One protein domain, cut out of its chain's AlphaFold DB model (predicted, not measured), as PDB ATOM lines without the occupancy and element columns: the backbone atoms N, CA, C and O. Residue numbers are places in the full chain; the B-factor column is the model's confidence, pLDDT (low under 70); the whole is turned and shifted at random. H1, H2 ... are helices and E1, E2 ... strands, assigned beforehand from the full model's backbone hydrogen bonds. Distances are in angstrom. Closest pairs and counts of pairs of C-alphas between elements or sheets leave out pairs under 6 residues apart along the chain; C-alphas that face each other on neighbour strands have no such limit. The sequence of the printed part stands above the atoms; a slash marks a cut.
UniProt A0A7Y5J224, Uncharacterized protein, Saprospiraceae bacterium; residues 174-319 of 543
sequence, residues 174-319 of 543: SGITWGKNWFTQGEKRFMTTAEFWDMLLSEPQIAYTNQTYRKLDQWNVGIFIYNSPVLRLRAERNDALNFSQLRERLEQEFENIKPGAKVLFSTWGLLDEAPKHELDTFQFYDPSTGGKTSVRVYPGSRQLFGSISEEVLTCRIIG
ATOM      1  N   SER A 174      11.172 -45.363 -19.913       81.94
ATOM      2  CA  SER A 174      10.447 -46.582 -20.286       81.94
ATOM      3  C   SER A 174      11.037 -47.228 -21.541       81.94
ATOM      4  O   SER A 174      10.947 -48.444 -21.705       81.94
ATOM      5  N   GLY A 175      11.701 -46.436 -22.386       87.25
ATOM      6  CA  GLY A 175      12.567 -46.919 -23.453       87.25
ATOM      7  C   GLY A 175      13.046 -45.811 -24.382       87.25
ATOM      8  O   GLY A 175      12.748 -44.634 -24.195       87.25
ATOM      9  N   ILE A 176      13.841 -46.192 -25.371       90.38
ATOM     10  CA  ILE A 176      14.491 -45.296 -26.323       90.38
ATOM     11  C   ILE A 176      14.179 -45.804 -27.726       90.38
ATOM     12  O   ILE A 176      14.615 -46.888 -28.111       90.38
ATOM     13  N   THR A 177      13.460 -45.012 -28.511       92.50
ATOM     14  CA  THR A 177      13.294 -45.258 -29.945       92.50
ATOM     15  C   THR A 177      14.437 -44.578 -30.682       92.50
ATOM     16  O   THR A 177      14.578 -43.359 -30.600       92.50
ATOM     17  N   TRP A 178      15.253 -45.329 -31.418       93.81
ATOM     18  CA  TRP A 178      16.324 -44.752 -32.234       93.81
ATOM     19  C   TRP A 178      16.496 -45.556 -33.524       93.81
ATOM     20  O   TRP A 178      16.717 -46.771 -33.512       93.81
ATOM     21  N   GLY A 179      16.335 -44.887 -34.663       91.25
ATOM     22  CA  GLY A 179      16.175 -45.548 -35.952       91.25
ATOM     23  C   GLY A 179      14.870 -46.334 -35.991       91.25
ATOM     24  O   GLY A 179      13.816 -45.869 -35.565       91.25
ATOM     25  N   LYS A 180      14.966 -47.566 -36.485       89.75
ATOM     26  CA  LYS A 180      13.877 -48.553 -36.494       89.75
ATOM     27  C   LYS A 180      13.789 -49.389 -35.211       89.75
ATOM     28  O   LYS A 180      12.984 -50.314 -35.151       89.75
ATOM     29  N   ASN A 181      14.654 -49.124 -34.232       90.94
ATOM     30  CA  ASN A 181      14.844 -49.981 -33.069       90.94
ATOM     31  C   ASN A 181      14.276 -49.344 -31.798       90.94
ATOM     32  O   ASN A 181      14.222 -48.119 -31.663       90.94
ATOM     33  N   TRP A 182      13.905 -50.210 -30.860       91.12
ATOM     34  CA  TRP A 182      13.523 -49.866 -29.497       91.12
ATOM     35  C   TRP A 182      14.560 -50.432 -28.531       91.12
ATOM     36  O   TRP A 182      14.921 -51.605 -28.647       91.12
ATOM     37  N   PHE A 183      15.009 -49.613 -27.584       90.56
ATOM     38  CA  PHE A 183      16.016 -49.973 -26.592       90.56
ATOM     39  C   PHE A 183      15.531 -49.699 -25.176       90.56
ATOM     40  O   PHE A 183      14.730 -48.797 -24.924       90.56
ATOM     41  N   THR A 184      16.078 -50.452 -24.232       87.12
ATOM     42  CA  THR A 184      15.979 -50.152 -22.801       87.12
ATOM     43  C   THR A 184      17.127 -49.238 -22.360       87.12
ATOM     44  O   THR A 184      18.192 -49.211 -22.979       87.12
ATOM     45  N   GLN A 185      16.926 -48.449 -21.299       84.94
ATOM     46  CA  GLN A 185      17.986 -47.577 -20.785       84.94
ATOM     47  C   GLN A 185      19.184 -48.404 -20.296       84.94
ATOM     48  O   GLN A 185      19.030 -49.349 -19.525       84.94
ATOM     49  N   GLY A 186      20.389 -48.026 -20.726       81.25
ATOM     50  CA  GLY A 186      21.630 -48.711 -20.359       81.25
ATOM     51  C   GLY A 186      21.799 -50.078 -21.030       81.25
ATOM     52  O   GLY A 186      22.640 -50.873 -20.585       81.25
ATOM     53  N   GLU A 187      21.005 -50.360 -22.073       86.81
ATOM     54  CA  GLU A 187      21.096 -51.582 -22.865       86.81
ATOM     55  C   GLU A 187      22.485 -51.727 -23.488       86.81
ATOM     56  O   GLU A 187      23.083 -50.778 -24.003       86.81
ATOM     57  N   LYS A 188      22.998 -52.958 -23.467       88.31
ATOM     58  CA  LYS A 188      24.199 -53.356 -24.201       88.31
ATOM     59  C   LYS A 188      23.748 -54.058 -25.475       88.31
ATOM     60  O   LYS A 188      23.367 -55.227 -25.427       88.31
ATOM     61  N   ARG A 189      23.795 -53.352 -26.601       92.38
ATOM     62  CA  ARG A 189      23.363 -53.860 -27.900       92.38
ATOM     63  C   ARG A 189      24.542 -54.312 -28.744       92.38
ATOM     64  O   ARG A 189      25.509 -53.576 -28.925       92.38
ATOM     65  N   PHE A 190      24.419 -55.496 -29.322       94.31
ATOM     66  CA  PHE A 190      25.280 -55.974 -30.393       94.31
ATOM     67  C   PHE A 190      24.702 -55.565 -31.748       94.31
ATOM     68  O   PHE A 190      23.525 -55.807 -32.014       94.31
ATOM     69  N   MET A 191      25.505 -54.917 -32.589       94.12
ATOM     70  CA  MET A 191      25.068 -54.469 -33.913       94.12
ATOM     71  C   MET A 191      26.232 -54.398 -34.900       94.12
ATOM     72  O   MET A 191      27.388 -54.247 -34.513       94.12
ATOM     73  N   THR A 192      25.926 -54.493 -36.186       94.06
ATOM     74  CA  THR A 192      26.899 -54.275 -37.261       94.06
ATOM     75  C   THR A 192      27.216 -52.794 -37.435       94.06
ATOM     76  O   THR A 192      26.441 -51.921 -37.040       94.06
ATOM     77  N   THR A 193      28.331 -52.496 -38.108       94.38
ATOM     78  CA  THR A 193      28.662 -51.126 -38.527       94.38
ATOM     79  C   THR A 193      27.532 -50.503 -39.353       94.38
ATOM     80  O   THR A 193      27.168 -49.355 -39.121       94.38
ATOM     81  N   ALA A 194      26.927 -51.257 -40.277       92.50
ATOM     82  CA  ALA A 194      25.832 -50.755 -41.107       92.50
ATOM     83  C   ALA A 194      24.585 -50.399 -40.280       92.50
ATOM     84  O   ALA A 194      24.015 -49.330 -40.469       92.50
ATOM     85  N   GLU A 195      24.186 -51.258 -39.337       93.31
ATOM     86  CA  GLU A 195      23.053 -50.989 -38.437       93.31
ATOM     87  C   GLU A 195      23.298 -49.780 -37.536       93.31
ATOM     88  O   GLU A 195      22.382 -48.995 -37.303       93.31
ATOM     89  N   PHE A 196      24.530 -49.621 -37.050       95.88
ATOM     90  CA  PHE A 196      24.921 -48.468 -36.251       95.88
ATOM     91  C   PHE A 196      24.755 -47.160 -37.033       95.88
ATOM     92  O   PHE A 196      24.128 -46.226 -36.541       95.88
ATOM     93  N   TRP A 197      25.256 -47.094 -38.271       95.56
ATOM     94  CA  TRP A 197      25.121 -45.892 -39.098       95.56
ATOM     95  C   TRP A 197      23.681 -45.640 -39.558       95.56
ATOM     96  O   TRP A 197      23.254 -44.489 -39.568       95.56
ATOM     97  N   ASP A 198      22.915 -46.692 -39.870       94.25
ATOM     98  CA  ASP A 198      21.477 -46.606 -40.184       94.25
ATOM     99  C   ASP A 198      20.686 -46.006 -39.008       94.25
ATOM    100  O   ASP A 198      19.855 -45.118 -39.191       94.25
ATOM    101  N   MET A 199      21.001 -46.414 -37.773       94.94
ATOM    102  CA  MET A 199      20.391 -45.862 -36.557       94.94
ATOM    103  C   MET A 199      20.614 -44.343 -36.436       94.94
ATOM    104  O   MET A 199      19.671 -43.603 -36.138       94.94
ATOM    105  N   LEU A 200      21.831 -43.868 -36.730       94.81
ATOM    106  CA  LEU A 200      22.217 -42.451 -36.652       94.81
ATOM    107  C   LEU A 200      21.580 -41.555 -37.729       94.81
ATOM    108  O   LEU A 200      21.707 -40.332 -37.657       94.81
ATOM    109  N   LEU A 201      20.861 -42.124 -38.704       94.38
ATOM    110  CA  LEU A 201      20.082 -41.345 -39.675       94.38
ATOM    111  C   LEU A 201      18.861 -40.657 -39.049       94.38
ATOM    112  O   LEU A 201      18.271 -39.777 -39.675       94.38
ATOM    113  N   SER A 202      18.490 -41.035 -37.827       93.25
ATOM    114  CA  SER A 202      17.376 -40.448 -37.087       93.25
ATOM    115  C   SER A 202      17.803 -39.999 -35.694       93.25
ATOM    116  O   SER A 202      18.699 -40.587 -35.091       93.25
ATOM    117  N   GLU A 203      17.130 -38.976 -35.178       92.25
ATOM    118  CA  GLU A 203      17.287 -38.544 -33.792       92.25
ATOM    119  C   GLU A 203      16.632 -39.541 -32.820       92.25
ATOM    120  O   GLU A 203      15.510 -39.990 -33.083       92.25
ATOM    121  N   PRO A 204      17.274 -39.847 -31.679       92.62
ATOM    122  CA  PRO A 204      16.672 -40.656 -30.627       92.62
ATOM    123  C   PRO A 204      15.467 -39.953 -29.986       92.62
ATOM    124  O   PRO A 204      15.463 -38.739 -29.771       92.62
ATOM    125  N   GLN A 205      14.459 -40.741 -29.622       90.81
ATOM    126  CA  GLN A 205      13.285 -40.317 -28.864       90.81
ATOM    127  C   GLN A 205      13.197 -41.127 -27.572       90.81
ATOM    128  O   GLN A 205      13.156 -42.354 -27.603       90.81
ATOM    129  N   ILE A 206      13.150 -40.441 -26.434       88.00
ATOM    130  CA  ILE A 206      13.124 -41.066 -25.111       88.00
ATOM    131  C   ILE A 206      11.680 -41.138 -24.631       88.00
ATOM    132  O   ILE A 206      11.036 -40.104 -24.455       88.00
ATOM    133  N   ALA A 207      11.173 -42.347 -24.431       87.06
ATOM    134  CA  ALA A 207       9.903 -42.591 -23.772       87.06
ATOM    135  C   ALA A 207      10.105 -42.602 -22.255       87.06
ATOM    136  O   ALA A 207      11.060 -43.194 -21.745       87.06
ATOM    137  N   TYR A 208       9.178 -41.986 -21.530       83.06
ATOM    138  CA  TYR A 208       9.171 -41.979 -20.069       83.06
ATOM    139  C   TYR A 208       7.984 -42.779 -19.547       83.06
ATOM    140  O   TYR A 208       7.011 -43.018 -20.260       83.06
ATOM    141  N   THR A 209       8.043 -43.218 -18.295       76.25
ATOM    142  CA  THR A 209       6.964 -44.002 -17.672       76.25
ATOM    143  C   THR A 209       5.631 -43.248 -17.575       76.25
ATOM    144  O   THR A 209       4.584 -43.884 -17.477       76.25
ATOM    145  N   ASN A 210       5.639 -41.912 -17.647       71.62
ATOM    146  CA  ASN A 210       4.463 -41.052 -17.475       71.62
ATOM    147  C   ASN A 210       4.237 -40.021 -18.603       71.62
ATOM    148  O   ASN A 210       3.335 -39.189 -18.495       71.62
ATOM    149  N   GLN A 211       5.040 -40.040 -19.668       65.12
ATOM    150  CA  GLN A 211       4.940 -39.110 -20.798       65.12
ATOM    151  C   GLN A 211       5.176 -39.852 -22.111       65.12
ATOM    152  O   GLN A 211       5.790 -40.914 -22.130       65.12
ATOM    153  N   THR A 212       4.694 -39.282 -23.215       69.00
ATOM    154  CA  THR A 212       4.781 -39.917 -24.531       69.00
ATOM    155  C   THR A 212       6.225 -40.016 -25.012       69.00
ATOM    156  O   THR A 212       6.734 -41.126 -25.070       69.00
ATOM    157  N   TYR A 213       6.898 -38.902 -25.323       77.38
ATOM    158  CA  TYR A 213       8.290 -38.900 -25.800       77.38
ATOM    159  C   TYR A 213       8.961 -37.535 -25.603       77.38
ATOM    160  O   TYR A 213       8.315 -36.499 -25.769       77.38
ATOM    161  N   ARG A 214      10.274 -37.530 -25.350       77.06
ATOM    162  CA  ARG A 214      11.118 -36.327 -25.316       77.06
ATOM    163  C   ARG A 214      12.328 -36.479 -26.235       77.06
ATOM    164  O   ARG A 214      12.882 -37.569 -26.378       77.06
ATOM    165  N   LYS A 215      12.769 -35.360 -26.807       79.94
ATOM    166  CA  LYS A 215      14.091 -35.223 -27.428       79.94
ATOM    167  C   LYS A 215      15.073 -34.623 -26.426       79.94
ATOM    168  O   LYS A 215      14.710 -33.715 -25.679       79.94
ATOM    169  N   LEU A 216      16.293 -35.144 -26.404       80.56
ATOM    170  CA  LEU A 216      17.363 -34.622 -25.559       80.56
ATOM    171  C   LEU A 216      18.360 -33.848 -26.408       80.56
ATOM    172  O   LEU A 216      18.732 -34.295 -27.494       80.56
ATOM    173  N   ASP A 217      18.808 -32.712 -25.881       82.38
ATOM    174  CA  ASP A 217      19.647 -31.758 -26.615       82.38
ATOM    175  C   ASP A 217      21.131 -31.839 -26.221       82.38
ATOM    176  O   ASP A 217      21.959 -31.150 -26.813       82.38
ATOM    177  N   GLN A 218      21.478 -32.648 -25.213       86.94
ATOM    178  CA  GLN A 218      22.807 -32.670 -24.591       86.94
ATOM    179  C   GLN A 218      23.352 -34.098 -24.477       86.94
ATOM    180  O   GLN A 218      23.181 -34.753 -23.453       86.94
ATOM    181  N   TRP A 219      24.044 -34.554 -25.517       88.81
ATOM    182  CA  TRP A 219      24.615 -35.895 -25.627       88.81
ATOM    183  C   TRP A 219      26.115 -35.912 -25.362       88.81
ATOM    184  O   TRP A 219      26.852 -35.014 -25.758       88.81
ATOM    185  N   ASN A 220      26.599 -36.998 -24.779       87.31
ATOM    186  CA  ASN A 220      28.011 -37.332 -24.711       87.31
ATOM    187  C   ASN A 220      28.231 -38.705 -25.353       87.31
ATOM    188  O   ASN A 220      27.353 -39.572 -25.353       87.31
ATOM    189  N   VAL A 221      29.424 -38.904 -25.912       88.12
ATOM    190  CA  VAL A 221      29.793 -40.159 -26.563       88.12
ATOM    191  C   VAL A 221      31.191 -40.604 -26.166       88.12
ATOM    192  O   VAL A 221      32.131 -39.810 -26.134       88.12
ATOM    193  N   GLY A 222      31.325 -41.889 -25.854       86.62
ATOM    194  CA  GLY A 222      32.603 -42.555 -25.630       86.62
ATOM    195  C   GLY A 222      32.840 -43.620 -26.691       86.62
ATOM    196  O   GLY A 222      31.968 -44.454 -26.918       86.62
ATOM    197  N   ILE A 223      34.019 -43.621 -27.316       87.12
ATOM    198  CA  ILE A 223      34.426 -44.643 -28.289       87.12
ATOM    199  C   ILE A 223      35.639 -45.385 -27.734       87.12
ATOM    200  O   ILE A 223      36.681 -44.792 -27.442       87.12
ATOM    201  N   PHE A 224      35.497 -46.698 -27.598       84.81
ATOM    202  CA  PHE A 224      36.507 -47.587 -27.043       84.81
ATOM    203  C   PHE A 224      36.861 -48.650 -28.076       84.81
ATOM    204  O   PHE A 224      35.974 -49.318 -28.603       84.81
ATOM    205  N   ILE A 225      38.152 -48.836 -28.333       81.81
ATOM    206  CA  ILE A 225      38.662 -49.936 -29.151       81.81
ATOM    207  C   ILE A 225      39.401 -50.889 -28.210       81.81
ATOM    208  O   ILE A 225      40.040 -50.453 -27.248       81.81
ATOM    209  N   TYR A 226      39.301 -52.199 -28.444       66.06
ATOM    210  CA  TYR A 226      40.084 -53.180 -27.690       66.06
ATOM    211  C   TYR A 226      41.573 -52.772 -27.673       66.06
ATOM    212  O   TYR A 226      42.155 -52.483 -28.715       66.06
ATOM    213  N   ASN A 227      42.171 -52.714 -26.479       57.94
ATOM    214  CA  ASN A 227      43.558 -52.295 -26.207       57.94
ATOM    215  C   ASN A 227      43.909 -50.811 -26.428       57.94
ATOM    216  O   ASN A 227      45.067 -50.440 -26.240       57.94
ATOM    217  N   SER A 228      42.951 -49.941 -26.759       52.38
ATOM    218  CA  SER A 228      43.187 -48.496 -26.784       52.38
ATOM    219  C   SER A 228      41.895 -47.710 -26.533       52.38
ATOM    220  O   SER A 228      40.979 -47.740 -27.361       52.38
ATOM    221  N   PRO A 229      41.776 -46.972 -25.415       52.31
ATOM    222  CA  PRO A 229      40.719 -45.981 -25.297       52.31
ATOM    223  C   PRO A 229      41.031 -44.841 -26.276       52.31
ATOM    224  O   PRO A 229      41.897 -44.015 -26.003       52.31
ATOM    225  N   VAL A 230      40.342 -44.800 -27.419       52.03
ATOM    226  CA  VAL A 230      40.524 -43.726 -28.411       52.03
ATOM    227  C   VAL A 230      39.976 -42.403 -27.873       52.03
ATOM    228  O   VAL A 230      40.600 -41.365 -28.064       52.03
ATOM    229  N   LEU A 231      38.877 -42.437 -27.109       55.97
ATOM    230  CA  LEU A 231      38.287 -41.258 -26.475       55.97
ATOM    231  C   LEU A 231      37.885 -41.541 -25.024       55.97
ATOM    232  O   LEU A 231      37.096 -42.439 -24.737       55.97
ATOM    233  N   ARG A 232      38.412 -40.736 -24.092       53.69
ATOM    234  CA  ARG A 232      37.905 -40.695 -22.713       53.69
ATOM    235  C   ARG A 232      36.588 -39.923 -22.692       53.69
ATOM    236  O   ARG A 232      36.531 -38.813 -23.211       53.69
ATOM    237  N   LEU A 233      35.579 -40.469 -22.015       56.38
ATOM    238  CA  LEU A 233      34.395 -39.721 -21.597       56.38
ATOM    239  C   LEU A 233      34.844 -38.605 -20.644       56.38
ATOM    240  O   LEU A 233      35.012 -38.840 -19.447       56.38
ATOM    241  N   ARG A 234      35.051 -37.387 -21.147       52.53
ATOM    242  CA  ARG A 234      34.795 -36.216 -20.310       52.53
ATOM    243  C   ARG A 234      33.289 -36.035 -20.332       52.53
ATOM    244  O   ARG A 234      32.727 -35.464 -21.256       52.53
ATOM    245  N   ALA A 235      32.630 -36.650 -19.359       58.62
ATOM    246  CA  ALA A 235      31.202 -36.501 -19.140       58.62
ATOM    247  C   ALA A 235      30.934 -35.158 -18.449       58.62
ATOM    248  O   ALA A 235      30.273 -35.131 -17.423       58.62
ATOM    249  N   GLU A 236      31.510 -34.062 -18.948       66.44
ATOM    250  CA  GLU A 236      31.218 -32.718 -18.460       66.44
ATOM    251  C   GLU A 236      30.060 -32.141 -19.273       66.44
ATOM    252  O   GLU A 236      29.970 -32.336 -20.487       66.44
ATOM    253  N   ARG A 237      29.161 -31.405 -18.613       71.75
ATOM    254  CA  ARG A 237      27.992 -30.805 -19.273       71.75
ATOM    255  C   ARG A 237      28.375 -29.806 -20.366       71.75
ATOM    256  O   ARG A 237      27.658 -29.674 -21.350       71.75
ATOM    257  N   ASN A 238      29.510 -29.128 -20.200       78.25
ATOM    258  CA  ASN A 238      30.018 -28.153 -21.167       78.25
ATOM    259  C   ASN A 238      30.532 -28.806 -22.460       78.25
ATOM    260  O   ASN A 238      30.593 -28.134 -23.484       78.25
ATOM    261  N   ASP A 239      30.851 -30.102 -22.414       78.06
ATOM    262  CA  ASP A 239      31.308 -30.891 -23.561       78.06
ATOM    263  C   ASP A 239      30.143 -31.639 -24.245       78.06
ATOM    264  O   ASP A 239      30.365 -32.461 -25.138       78.06
ATOM    265  N   ALA A 240      28.897 -31.405 -23.811       84.69
ATOM    266  CA  ALA A 240      27.726 -32.054 -24.383       84.69
ATOM    267  C   ALA A 240      27.407 -31.508 -25.786       84.69
ATOM    268  O   ALA A 240      27.415 -30.302 -26.034       84.69
ATOM    269  N   LEU A 241      27.091 -32.421 -26.696       88.06
ATOM    270  CA  LEU A 241      26.818 -32.179 -28.105       88.06
ATOM    271  C   LEU A 241      25.309 -32.216 -28.352       88.06
ATOM    272  O   LEU A 241      24.611 -33.085 -27.829       88.06
ATOM    273  N   ASN A 242      24.798 -31.340 -29.215       92.19
ATOM    274  CA  ASN A 242      23.490 -31.601 -29.821       92.19
ATOM    275  C   ASN A 242      23.592 -32.772 -30.818       92.19
ATOM    276  O   ASN A 242      24.688 -33.199 -31.182       92.19
ATOM    277  N   PHE A 243      22.460 -33.294 -31.293       91.38
ATOM    278  CA  PHE A 243      22.477 -34.481 -32.153       91.38
ATOM    279  C   PHE A 243      23.250 -34.290 -33.472       91.38
ATOM    280  O   PHE A 243      23.977 -35.189 -33.897       91.38
ATOM    281  N   SER A 244      23.158 -33.114 -34.101       93.00
ATOM    282  CA  SER A 244      23.911 -32.820 -35.328       93.00
ATOM    283  C   SER A 244      25.421 -32.833 -35.076       93.00
ATOM    284  O   SER A 244      26.168 -33.417 -35.857       93.00
ATOM    285  N   GLN A 245      25.867 -32.228 -33.973       93.50
ATOM    286  CA  GLN A 245      27.271 -32.216 -33.558       93.50
ATOM    287  C   GLN A 245      27.760 -33.613 -33.158       93.50
ATOM    288  O   GLN A 245      28.879 -33.993 -33.490       93.50
ATOM    289  N   LEU A 246      26.920 -34.396 -32.473       92.38
ATOM    290  CA  LEU A 246      27.196 -35.790 -32.131       92.38
ATOM    291  C   LEU A 246      27.447 -36.619 -33.394       92.38
ATOM    292  O   LEU A 246      28.420 -37.368 -33.454       92.38
ATOM    293  N   ARG A 247      26.588 -36.466 -34.407       94.06
ATOM    294  CA  ARG A 247      26.723 -37.170 -35.681       94.06
ATOM    295  C   ARG A 247      27.997 -36.769 -36.419       94.06
ATOM    296  O   ARG A 247      28.755 -37.655 -36.797       94.06
ATOM    297  N   GLU A 248      28.265 -35.472 -36.571       93.50
ATOM    298  CA  GLU A 248      29.502 -34.984 -37.201       93.50
ATOM    299  C   GLU A 248      30.741 -35.523 -36.470       93.50
ATOM    300  O   GLU A 248      31.699 -35.989 -37.090       93.50
ATOM    301  N   ARG A 249      30.706 -35.536 -35.132       90.44
ATOM    302  CA  ARG A 249      31.792 -36.076 -34.313       90.44
ATOM    303  C   ARG A 249      32.004 -37.574 -34.539       90.44
ATOM    304  O   ARG A 249      33.148 -38.016 -34.567       90.44
ATOM    305  N   LEU A 250      30.933 -38.349 -34.689       93.31
ATOM    306  CA  LEU A 250      31.017 -39.774 -35.013       93.31
ATOM    307  C   LEU A 250      31.551 -39.997 -36.430       93.31
ATOM    308  O   LEU A 250      32.396 -40.866 -36.617       93.31
ATOM    309  N   GLU A 251      31.118 -39.197 -37.407       94.62
ATOM    310  CA  GLU A 251      31.598 -39.257 -38.796       94.62
ATOM    311  C   GLU A 251      33.114 -38.990 -38.895       94.62
ATOM    312  O   GLU A 251      33.804 -39.648 -39.670       94.62
ATOM    313  N   GLN A 252      33.673 -38.114 -38.049       92.50
ATOM    314  CA  GLN A 252      35.131 -37.921 -37.942       92.50
ATOM    315  C   GLN A 252      35.881 -39.180 -37.471       92.50
ATOM    316  O   GLN A 252      37.068 -39.334 -37.749       92.50
ATOM    317  N   GLU A 253      35.198 -40.080 -36.765       92.62
ATOM    318  CA  GLU A 253      35.742 -41.323 -36.215       92.62
ATOM    319  C   GLU A 253      35.303 -42.550 -37.040       92.62
ATOM    320  O   GLU A 253      35.408 -43.683 -36.572       92.62
ATOM    321  N   PHE A 254      34.823 -42.352 -38.275       93.19
ATOM    322  CA  PHE A 254      34.250 -43.410 -39.116       93.19
ATOM    323  C   PHE A 254      35.145 -44.656 -39.232       93.19
ATOM    324  O   PHE A 254      34.699 -45.773 -38.976       93.19
ATOM    325  N   GLU A 255      36.438 -44.462 -39.510       91.50
ATOM    326  CA  GLU A 255      37.439 -45.536 -39.663       91.50
ATOM    327  C   GLU A 255      37.728 -46.321 -38.364       91.50
ATOM    328  O   GLU A 255      38.295 -47.427 -38.387       91.50
ATOM    329  N   ASN A 256      37.344 -45.746 -37.221       90.44
ATOM    330  CA  ASN A 256      37.498 -46.318 -35.886       90.44
ATOM    331  C   ASN A 256      36.246 -47.094 -35.436       90.44
ATOM    332  O   ASN A 256      36.352 -47.969 -34.575       90.44
ATOM    333  N   ILE A 257      35.074 -46.836 -36.032       92.75
ATOM    334  CA  ILE A 257      33.797 -47.490 -35.698       92.75
ATOM    335  C   ILE A 257      33.585 -48.716 -36.602       92.75
ATOM    336  O   ILE A 257      32.773 -48.749 -37.527       92.75
ATOM    337  N   LYS A 258      34.345 -49.768 -36.309       93.62
ATOM    338  CA  LYS A 258      34.338 -51.063 -37.012       93.62
ATOM    339  C   LYS A 258      34.253 -52.226 -36.014       93.62
ATOM    340  O   LYS A 258      34.314 -51.960 -34.810       93.62
ATOM    341  N   PRO A 259      34.087 -53.492 -36.453       93.25
ATOM    342  CA  PRO A 259      34.003 -54.628 -35.539       93.25
ATOM    343  C   PRO A 259      35.109 -54.618 -34.474       93.25
ATOM    344  O   PRO A 259      36.282 -54.418 -34.785       93.25
ATOM    345  N   GLY A 260      34.712 -54.776 -33.209       89.94
ATOM    346  CA  GLY A 260      35.573 -54.627 -32.032       89.94
ATOM    347  C   GLY A 260      35.471 -53.266 -31.330       89.94
ATOM    348  O   GLY A 260      35.909 -53.148 -30.182       89.94
ATOM    349  N   ALA A 261      34.869 -52.253 -31.960       91.38
ATOM    350  CA  ALA A 261      34.588 -50.973 -31.318       91.38
ATOM    351  C   ALA A 261      33.387 -51.069 -30.360       91.38
ATOM    352  O   ALA A 261      32.400 -51.762 -30.612       91.38
ATOM    353  N   LYS A 262      33.445 -50.313 -29.265       91.25
ATOM    354  CA  LYS A 262      32.329 -50.062 -28.353       91.25
ATOM    355  C   LYS A 262      32.030 -48.567 -28.358       91.25
ATOM    356  O   LYS A 262      32.909 -47.768 -28.046       91.25
ATOM    357  N   VAL A 263      30.788 -48.207 -28.661       91.69
ATOM    358  CA  VAL A 263      30.288 -46.830 -28.642       91.69
ATOM    359  C   VAL A 263      29.275 -46.704 -27.512       91.69
ATOM    360  O   VAL A 263      28.287 -47.428 -27.483       91.69
ATOM    361  N   LEU A 264      29.537 -45.825 -26.555       89.88
ATOM    362  CA  LEU A 264      28.654 -45.541 -25.429       89.88
ATOM    363  C   LEU A 264      28.020 -44.173 -25.634       89.88
ATOM    364  O   LEU A 264      28.742 -43.195 -25.808       89.88
ATOM    365  N   PHE A 265      26.697 -44.116 -25.558       90.25
ATOM    366  CA  PHE A 265      25.921 -42.887 -25.555       90.25
ATOM    367  C   PHE A 265      25.429 -42.592 -24.151       90.25
ATOM    368  O   PHE A 265      24.821 -43.443 -23.494       90.25
ATOM    369  N   SER A 266      25.663 -41.368 -23.712       87.75
ATOM    370  CA  SER A 266      25.087 -40.822 -22.498       87.75
ATOM    371  C   SER A 266      24.496 -39.449 -22.776       87.75
ATOM    372  O   SER A 266      24.743 -38.846 -23.820       87.75
ATOM    373  N   THR A 267      23.666 -38.964 -21.869       85.81
ATOM    374  CA  THR A 267      22.996 -37.671 -22.018       85.81
ATOM    375  C   THR A 267      22.940 -36.961 -20.682       85.81
ATOM    376  O   THR A 267      23.043 -37.597 -19.640       85.81
ATOM    377  N   TRP A 268      22.794 -35.642 -20.714       79.06
ATOM    378  CA  TRP A 268      22.457 -34.851 -19.537       79.06
ATOM    379  C   TRP A 268      20.961 -34.595 -19.459       79.06
ATOM    380  O   TRP A 268      20.284 -34.478 -20.484       79.06
ATOM    381  N   GLY A 269      20.471 -34.464 -18.230       73.69
ATOM    382  CA  GLY A 269      19.094 -34.086 -17.951       73.69
ATOM    383  C   GLY A 269      18.081 -35.156 -18.335       73.69
ATOM    384  O   GLY A 269      16.907 -34.834 -18.521       73.69
ATOM    385  N   LEU A 270      18.512 -36.424 -18.418       74.12
ATOM    386  CA  LEU A 270      17.615 -37.547 -18.678       74.12
ATOM    387  C   LEU A 270      16.474 -37.572 -17.657       74.12
ATOM    388  O   LEU A 270      15.353 -37.919 -18.009       74.12
ATOM    389  N   LEU A 271      16.755 -37.166 -16.416       69.94
ATOM    390  CA  LEU A 271      15.834 -37.219 -15.283       69.94
ATOM    391  C   LEU A 271      15.638 -35.852 -14.593       69.94
ATOM    392  O   LEU A 271      15.128 -35.798 -13.476       69.94
ATOM    393  N   ASP A 272      16.009 -34.737 -15.237       69.00
ATOM    394  CA  ASP A 272      15.921 -33.381 -14.647       69.00
ATOM    395  C   ASP A 272      14.481 -32.968 -14.282       69.00
ATOM    396  O   ASP A 272      14.266 -32.174 -13.364       69.00
ATOM    397  N   GLU A 273      13.489 -33.529 -14.977       64.12
ATOM    398  CA  GLU A 273      12.059 -33.267 -14.760       64.12
ATOM    399  C   GLU A 273      11.371 -34.314 -13.878       64.12
ATOM    400  O   GLU A 273      10.162 -34.223 -13.645       64.12
ATOM    401  N   ALA A 274      12.124 -35.286 -13.355       66.06
ATOM    402  CA  ALA A 274      11.589 -36.248 -12.408       66.06
ATOM    403  C   ALA A 274      10.993 -35.505 -11.197       66.06
ATOM    404  O   ALA A 274      11.661 -34.632 -10.614       66.06
ATOM    405  N   PRO A 275       9.751 -35.816 -10.779       65.06
ATOM    406  CA  PRO A 275       9.180 -35.219  -9.586       65.06
ATOM    407  C   PRO A 275      10.118 -35.446  -8.397       65.06
ATOM    408  O   PRO A 275      10.523 -36.568  -8.118       65.06
ATOM    409  N   LYS A 276      10.473 -34.380  -7.666       65.62
ATOM    410  CA  LYS A 276      11.493 -34.443  -6.595       65.62
ATOM    411  C   LYS A 276      11.209 -35.491  -5.512       65.62
ATOM    412  O   LYS A 276      12.139 -35.907  -4.836       65.62
ATOM    413  N   HIS A 277       9.942 -35.854  -5.320       63.34
ATOM    414  CA  HIS A 277       9.512 -36.863  -4.352       63.34
ATOM    415  C   HIS A 277       9.743 -38.306  -4.831       63.34
ATOM    416  O   HIS A 277       9.633 -39.222  -4.029       63.34
ATOM    417  N   GLU A 278      10.072 -38.505  -6.108       61.34
ATOM    418  CA  GLU A 278      10.379 -39.809  -6.711       61.34
ATOM    419  C   GLU A 278      11.896 -40.046  -6.870       61.34
ATOM    420  O   GLU A 278      12.314 -41.080  -7.392       61.34
ATOM    421  N   LEU A 279      12.724 -39.095  -6.418       62.50
ATOM    422  CA  LEU A 279      14.185 -39.171  -6.434       62.50
ATOM    423  C   LEU A 279      14.726 -39.462  -5.032       62.50
ATOM    424  O   LEU A 279      14.375 -38.769  -4.072       62.50
ATOM    425  N   ASP A 280      15.655 -40.411  -4.920       57.34
ATOM    426  CA  ASP A 280      16.352 -40.663  -3.661       57.34
ATOM    427  C   ASP A 280      17.284 -39.475  -3.362       57.34
ATOM    428  O   ASP A 280      18.035 -39.008  -4.217       57.34
ATOM    429  N   THR A 281      17.227 -38.919  -2.150       54.84
ATOM    430  CA  THR A 281      18.090 -37.797  -1.747       54.84
ATOM    431  C   THR A 281      19.037 -38.245  -0.648       54.84
ATOM    432  O   THR A 281      18.629 -38.439   0.495       54.84
ATOM    433  N   PHE A 282      20.320 -38.350  -0.977       53.56
ATOM    434  CA  PHE A 282      21.378 -38.605  -0.010       53.56
ATOM    435  C   PHE A 282      21.819 -37.292   0.618       53.56
ATOM    436  O   PHE A 282      22.091 -36.306  -0.068       53.56
ATOM    437  N   GLN A 283      21.883 -37.272   1.943       56.38
ATOM    438  CA  GLN A 283      22.352 -36.121   2.699       56.38
ATOM    439  C   GLN A 283      23.735 -36.438   3.248       56.38
ATOM    440  O   GLN A 283      23.885 -37.272   4.136       56.38
ATOM    441  N   PHE A 284      24.737 -35.764   2.703       53.03
ATOM    442  CA  PHE A 284      26.097 -35.795   3.202       53.03
ATOM    443  C   PHE A 284      26.278 -34.666   4.203       53.03
ATOM    444  O   PHE A 284      25.842 -33.531   3.985       53.03
ATOM    445  N   TYR A 285      26.925 -35.002   5.304       51.56
ATOM    446  CA  TYR A 285      27.334 -34.051   6.315       51.56
ATOM    447  C   TYR A 285      28.845 -33.940   6.239       51.56
ATOM    448  O   TYR A 285      29.541 -34.939   6.405       51.56
ATOM    449  N   ASP A 286      29.339 -32.739   5.963       48.94
ATOM    450  CA  ASP A 286      30.753 -32.436   6.109       48.94
ATOM    451  C   ASP A 286      31.049 -32.267   7.607       48.94
ATOM    452  O   ASP A 286      30.585 -31.299   8.220       48.94
ATOM    453  N   PRO A 287      31.804 -33.189   8.226       39.50
ATOM    454  CA  PRO A 287      32.087 -33.126   9.654       39.50
ATOM    455  C   PRO A 287      32.988 -31.942  10.029       39.50
ATOM    456  O   PRO A 287      33.027 -31.564  11.196       39.50
ATOM    457  N   SER A 288      33.710 -31.351   9.071       43.03
ATOM    458  CA  SER A 288      34.645 -30.252   9.324       43.03
ATOM    459  C   SER A 288      33.981 -28.877   9.283       43.03
ATOM    460  O   SER A 288      34.347 -27.993  10.055       43.03
ATOM    461  N   THR A 289      32.977 -28.701   8.421       65.19
ATOM    462  CA  THR A 289      32.262 -27.424   8.261       65.19
ATOM    463  C   THR A 289      30.856 -27.438   8.857       65.19
ATOM    464  O   THR A 289      30.225 -26.388   8.957       65.19
ATOM    465  N   GLY A 290      30.330 -28.613   9.220       60.69
ATOM    466  CA  GLY A 290      28.915 -28.793   9.558       60.69
ATOM    467  C   GLY A 290      27.979 -28.585   8.359       60.69
ATOM    468  O   GLY A 290      26.756 -28.599   8.518       60.69
ATOM    469  N   GLY A 291      28.539 -28.378   7.162       57.34
ATOM    470  CA  GLY A 291      27.805 -28.150   5.931       57.34
ATOM    471  C   GLY A 291      27.019 -29.389   5.523       57.34
ATOM    472  O   GLY A 291      27.539 -30.505   5.496       57.34
ATOM    473  N   LYS A 292      25.747 -29.185   5.188       58.22
ATOM    474  CA  LYS A 292      24.883 -30.232   4.652       58.22
ATOM    475  C   LYS A 292      24.865 -30.141   3.132       58.22
ATOM    476  O   LYS A 292      24.357 -29.167   2.580       58.22
ATOM    477  N   THR A 293      25.345 -31.175   2.456       56.75
ATOM    478  CA  THR A 293      25.245 -31.300   1.001       56.75
ATOM    479  C   THR A 293      24.226 -32.380   0.677       56.75
ATOM    480  O   THR A 293      24.361 -33.522   1.096       56.75
ATOM    481  N   SER A 294      23.170 -32.023  -0.049       47.62
ATOM    482  CA  SER A 294      22.196 -33.007  -0.528       47.62
ATOM    483  C   SER A 294      22.530 -33.374  -1.968       47.62
ATOM    484  O   SER A 294      22.543 -32.497  -2.828       47.62
ATOM    485  N   VAL A 295      22.781 -34.653  -2.230       55.34
ATOM    486  CA  VAL A 295      22.944 -35.197  -3.580       55.34
ATOM    487  C   VAL A 295      21.695 -35.999  -3.891       55.34
ATOM    488  O   VAL A 295      21.325 -36.903  -3.144       55.34
ATOM    489  N   ARG A 296      21.027 -35.663  -4.989       57.12
ATOM    490  CA  ARG A 296      19.955 -36.510  -5.506       57.12
ATOM    491  C   ARG A 296      20.593 -37.646  -6.285       57.12
ATOM    492  O   ARG A 296      21.439 -37.399  -7.140       57.12
ATOM    493  N   VAL A 297      20.220 -38.865  -5.941       52.56
ATOM    494  CA  VAL A 297      20.644 -40.076  -6.626       52.56
ATOM    495  C   VAL A 297      19.431 -40.615  -7.353       52.56
ATOM    496  O   VAL A 297      18.332 -40.722  -6.806       52.56
ATOM    497  N   TYR A 298      19.638 -40.900  -8.625       55.88
ATOM    498  CA  TYR A 298      18.576 -41.356  -9.488       55.88
ATOM    499  C   TYR A 298      18.429 -42.877  -9.335       55.88
ATOM    500  O   TYR A 298      19.433 -43.595  -9.354       55.88
ATOM    501  N   PRO A 299      17.206 -43.406  -9.189       45.50
ATOM    502  CA  PRO A 299      16.988 -44.847  -9.138       45.50
ATOM    503  C   PRO A 299      17.521 -45.494 -10.427       45.50
ATOM    504  O   PRO A 299      17.103 -45.127 -11.521       45.50
ATOM    505  N   GLY A 300      18.477 -46.421 -10.314       46.06
ATOM    506  CA  GLY A 300      19.100 -47.082 -11.470       46.06
ATOM    507  C   GLY A 300      20.274 -46.331 -12.116       46.06
ATOM    508  O   GLY A 300      20.898 -46.873 -13.031       46.06
ATOM    509  N   SER A 301      20.654 -45.134 -11.641       44.91
ATOM    510  CA  SER A 301      21.942 -44.560 -12.047       44.91
ATOM    511  C   SER A 301      23.064 -45.410 -11.455       44.91
ATOM    512  O   SER A 301      23.268 -45.420 -10.242       44.91
ATOM    513  N   ARG A 302      23.807 -46.111 -12.319       48.41
ATOM    514  CA  ARG A 302      24.920 -47.023 -11.975       48.41
ATOM    515  C   ARG A 302      26.093 -46.354 -11.234       48.41
ATOM    516  O   ARG A 302      27.113 -46.999 -11.001       48.41
ATOM    517  N   GLN A 303      26.006 -45.065 -10.912       49.16
ATOM    518  CA  GLN A 303      27.093 -44.287 -10.332       49.16
ATOM    519  C   GLN A 303      26.569 -43.383  -9.204       49.16
ATOM    520  O   GLN A 303      25.597 -42.655  -9.359       49.16
ATOM    521  N   LEU A 304      27.243 -43.449  -8.053       40.44
ATOM    522  CA  LEU A 304      26.852 -42.860  -6.764       40.44
ATOM    523  C   LEU A 304      26.987 -41.324  -6.669       40.44
ATOM    524  O   LEU A 304      26.781 -40.762  -5.596       40.44
ATOM    525  N   PHE A 305      27.325 -40.626  -7.757       42.12
ATOM    526  CA  PHE A 305      27.642 -39.196  -7.721       42.12
ATOM    527  C   PHE A 305      26.979 -38.458  -8.889       42.12
ATOM    528  O   PHE A 305      27.279 -38.724 -10.049       42.12
ATOM    529  N   GLY A 306      26.071 -37.529  -8.567       39.94
ATOM    530  CA  GLY A 306      25.243 -36.751  -9.502       39.94
ATOM    531  C   GLY A 306      25.990 -35.689 -10.321       39.94
ATOM    532  O   GLY A 306      25.555 -34.545 -10.388       39.94
ATOM    533  N   SER A 307      27.124 -36.050 -10.917       44.16
ATOM    534  CA  SER A 307      27.978 -35.162 -11.720       44.16
ATOM    535  C   SER A 307      28.420 -35.774 -13.054       44.16
ATOM    536  O   SER A 307      29.357 -35.281 -13.674       44.16
ATOM    537  N   ILE A 308      27.742 -36.823 -13.518       52.94
ATOM    538  CA  ILE A 308      28.054 -37.545 -14.758       52.94
ATOM    539  C   ILE A 308      26.775 -37.838 -15.546       52.94
ATOM    540  O   ILE A 308      25.766 -38.237 -14.971       52.94
ATOM    541  N   SER A 309      26.840 -37.630 -16.863       57.72
ATOM    542  CA  SER A 309      25.786 -37.950 -17.838       57.72
ATOM    543  C   SER A 309      25.229 -39.370 -17.653       57.72
ATOM    544  O   SER A 309      26.018 -40.307 -17.492       57.72
ATOM    545  N   GLU A 310      23.914 -39.559 -17.757       75.94
ATOM    546  CA  GLU A 310      23.275 -40.871 -17.629       75.94
ATOM    547  C   GLU A 310      23.503 -41.752 -18.874       75.94
ATOM    548  O   GLU A 310      23.317 -41.296 -20.003       75.94
ATOM    549  N   GLU A 311      23.897 -43.024 -18.692       81.12
ATOM    550  CA  GLU A 311      24.074 -43.983 -19.799       81.12
ATOM    551  C   GLU A 311      22.720 -44.295 -20.457       81.12
ATOM    552  O   GLU A 311      21.786 -44.765 -19.803       81.12
ATOM    553  N   VAL A 312      22.631 -44.052 -21.766       86.19
ATOM    554  CA  VAL A 312      21.432 -44.294 -22.579       86.19
ATOM    555  C   VAL A 312      21.533 -45.649 -23.264       86.19
ATOM    556  O   VAL A 312      20.649 -46.485 -23.108       86.19
ATOM    557  N   LEU A 313      22.619 -45.876 -24.005       90.00
ATOM    558  CA  LEU A 313      22.813 -47.060 -24.839       90.00
ATOM    559  C   LEU A 313      24.308 -47.332 -25.004       90.00
ATOM    560  O   LEU A 313      25.090 -46.422 -25.279       90.00
ATOM    561  N   THR A 314      24.701 -48.596 -24.911       90.50
ATOM    562  CA  THR A 314      26.028 -49.066 -25.306       90.50
ATOM    563  C   THR A 314      25.891 -49.940 -26.552       90.50
ATOM    564  O   THR A 314      25.301 -51.015 -26.496       90.50
ATOM    565  N   CYS A 315      26.509 -49.534 -27.657       93.81
ATOM    566  CA  CYS A 315      26.612 -50.315 -28.886       93.81
ATOM    567  C   CYS A 315      27.971 -51.021 -28.952       93.81
ATOM    568  O   CYS A 315      29.021 -50.392 -28.825       93.81
ATOM    569  N   ARG A 316      27.969 -52.330 -29.186       93.94
ATOM    570  CA  ARG A 316      29.159 -53.117 -29.512       93.94
ATOM    571  C   ARG A 316      29.115 -53.463 -30.989       93.94
ATOM    572  O   ARG A 316      28.227 -54.196 -31.424       93.94
ATOM    573  N   ILE A 317      30.064 -52.907 -31.728       95.31
ATOM    574  CA  ILE A 317      30.174 -53.088 -33.167       95.31
ATOM    575  C   ILE A 317      30.805 -54.452 -33.425       95.31
ATOM    576  O   ILE A 317      31.893 -54.742 -32.926       95.31
ATOM    577  N   ILE A 318      30.113 -55.294 -34.182       94.38
ATOM    578  CA  ILE A 318      30.514 -56.672 -34.481       94.38
ATOM    579  C   ILE A 318      30.358 -56.989 -35.971       94.38
ATOM    580  O   ILE A 318      29.797 -56.194 -36.728       94.38
ATOM    581  N   GLY A 319      30.900 -58.135 -36.393       91.25
ATOM    582  CA  GLY A 319      30.739 -58.650 -37.753       91.25
ATOM    583  C   GLY A 319      29.287 -59.016 -38.073       91.25
ATOM    584  O   GLY A 319      28.452 -59.171 -37.179       91.25
TER     585      GLY A 319
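AT A GLANCE: This is residues 174 to 319 of the 543 residues of an uncharacterized protein of Saprospiraceae bacterium (UniProt A0A7Y5J224). A strongly twisted wall of four strands, E3, E10, E7 and E6, has both helices, H1 and H2, over one face; a small second sheet, E2, E1, E4 and E5, sits off one end of the wall, beside Val 312 and Leu 313 of E10. From the same end a two-stranded arm, the hairpin of E8 and E9, reaches away from this body, and residues 286 to 291 at its tip stick out. The printed part has 146 residues with two named helices and ten named strands, in the order E1 E2 E3 H1 E4 E5 E6 H2 E7 E8 E9 E10, and its class is mixed, helices and strands. The wall runs E3, E10, E7, E6 and is mixed; the second sheet runs E2, E1, E4, E5 and is antiparallel, as is the arm. The whole is compact, with a radius of gyration of the C-alphas of 16.9 A, and spans 54 by 38 by 23 A, the arm adding to the longest span.

IN THESE COORDINATES: In the sheet of E3, E10, E7 and E6, E10 is residues 310 to 318, 24.2 A long, and ends with C-alpha 318 at (30.514, -56.672, -34.481). E3 is residues 187 to 192, 15.8 A; E7 is residues 261 to 267, 19.9 A; E6 is residues 219 to 225, 20.2 A. H1 is residues 193 to 199, 10.0 A, and H2 is residues 243 to 251, 12.3 A. In the second sheet, E1 is residues 174 to 178, 13.4 A, beginning with C-alpha 174 at (10.447, -46.582, -20.286); E2 is residues 181 to 183, E4 residues 205 to 208, and E5 residues 211 to 214. E8, residues 280 to 285, begins with C-alpha 280 at (16.352, -40.663, -3.661) and is 16.2 A long; E9, residues 292 to 297, is 15.6 A.

HOW THE PARTS SIT: E3 and E10 are parallel, at 30 degrees, with N 316 and O 189 2.8 A apart, within hydrogen-bond range. E10 and E7 are antiparallel, at 162 degrees, with N 315 and O 263 at 2.8 A. E7 and E6 are antiparallel, at 163 degrees, with N 222 and O 264 at 2.9 A. H1 and H2 are on the same face of this sheet. H2 lies over E6 at a height over the sheet of 9.7 A and runs along the strands, at 10 degrees to E6 on the local plane; the closest C-alphas of the two, Trp 219 and Leu 246, are 7.0 A apart. H1, at a height over the sheet of 9.0 A, lies over E3 and only just over E10, on which 3 of its C-alphas fall; it runs along the strands, at 17 degrees to E3 on the local plane. With its residues 195 to 199 H1 only grazes the sheet of E2, E1, E4 and E5. In that sheet the hairpin E1 and E2 has N 183 and O 176 at 2.8 A, E1 and E4 have N 177 and O 205 at 2.8 A, and the hairpin E4 and E5 has N 214 and O 206 at 2.8 A. The closest C-alphas of E2 and E10, Phe 183 and Leu 313, are 7.6 A apart. E8 and E9 are antiparallel, at 153 degrees, with N 295 and O 282 at 2.8 A. In H1 and H2 every O i to N i+4 pair is within hydrogen-bond range.

THE WHOLE: The two C-alphas farthest apart, those of Gly 290 and Gly 319, are 56.0 A apart. The printed part has no cut. The links E6 to H2, E7 to E8 and E9 to E10 are long. The mean pLDDT of the printed part is 76.7; residues 211 to 212, 226 to 236 and 271 to 309 are under 70.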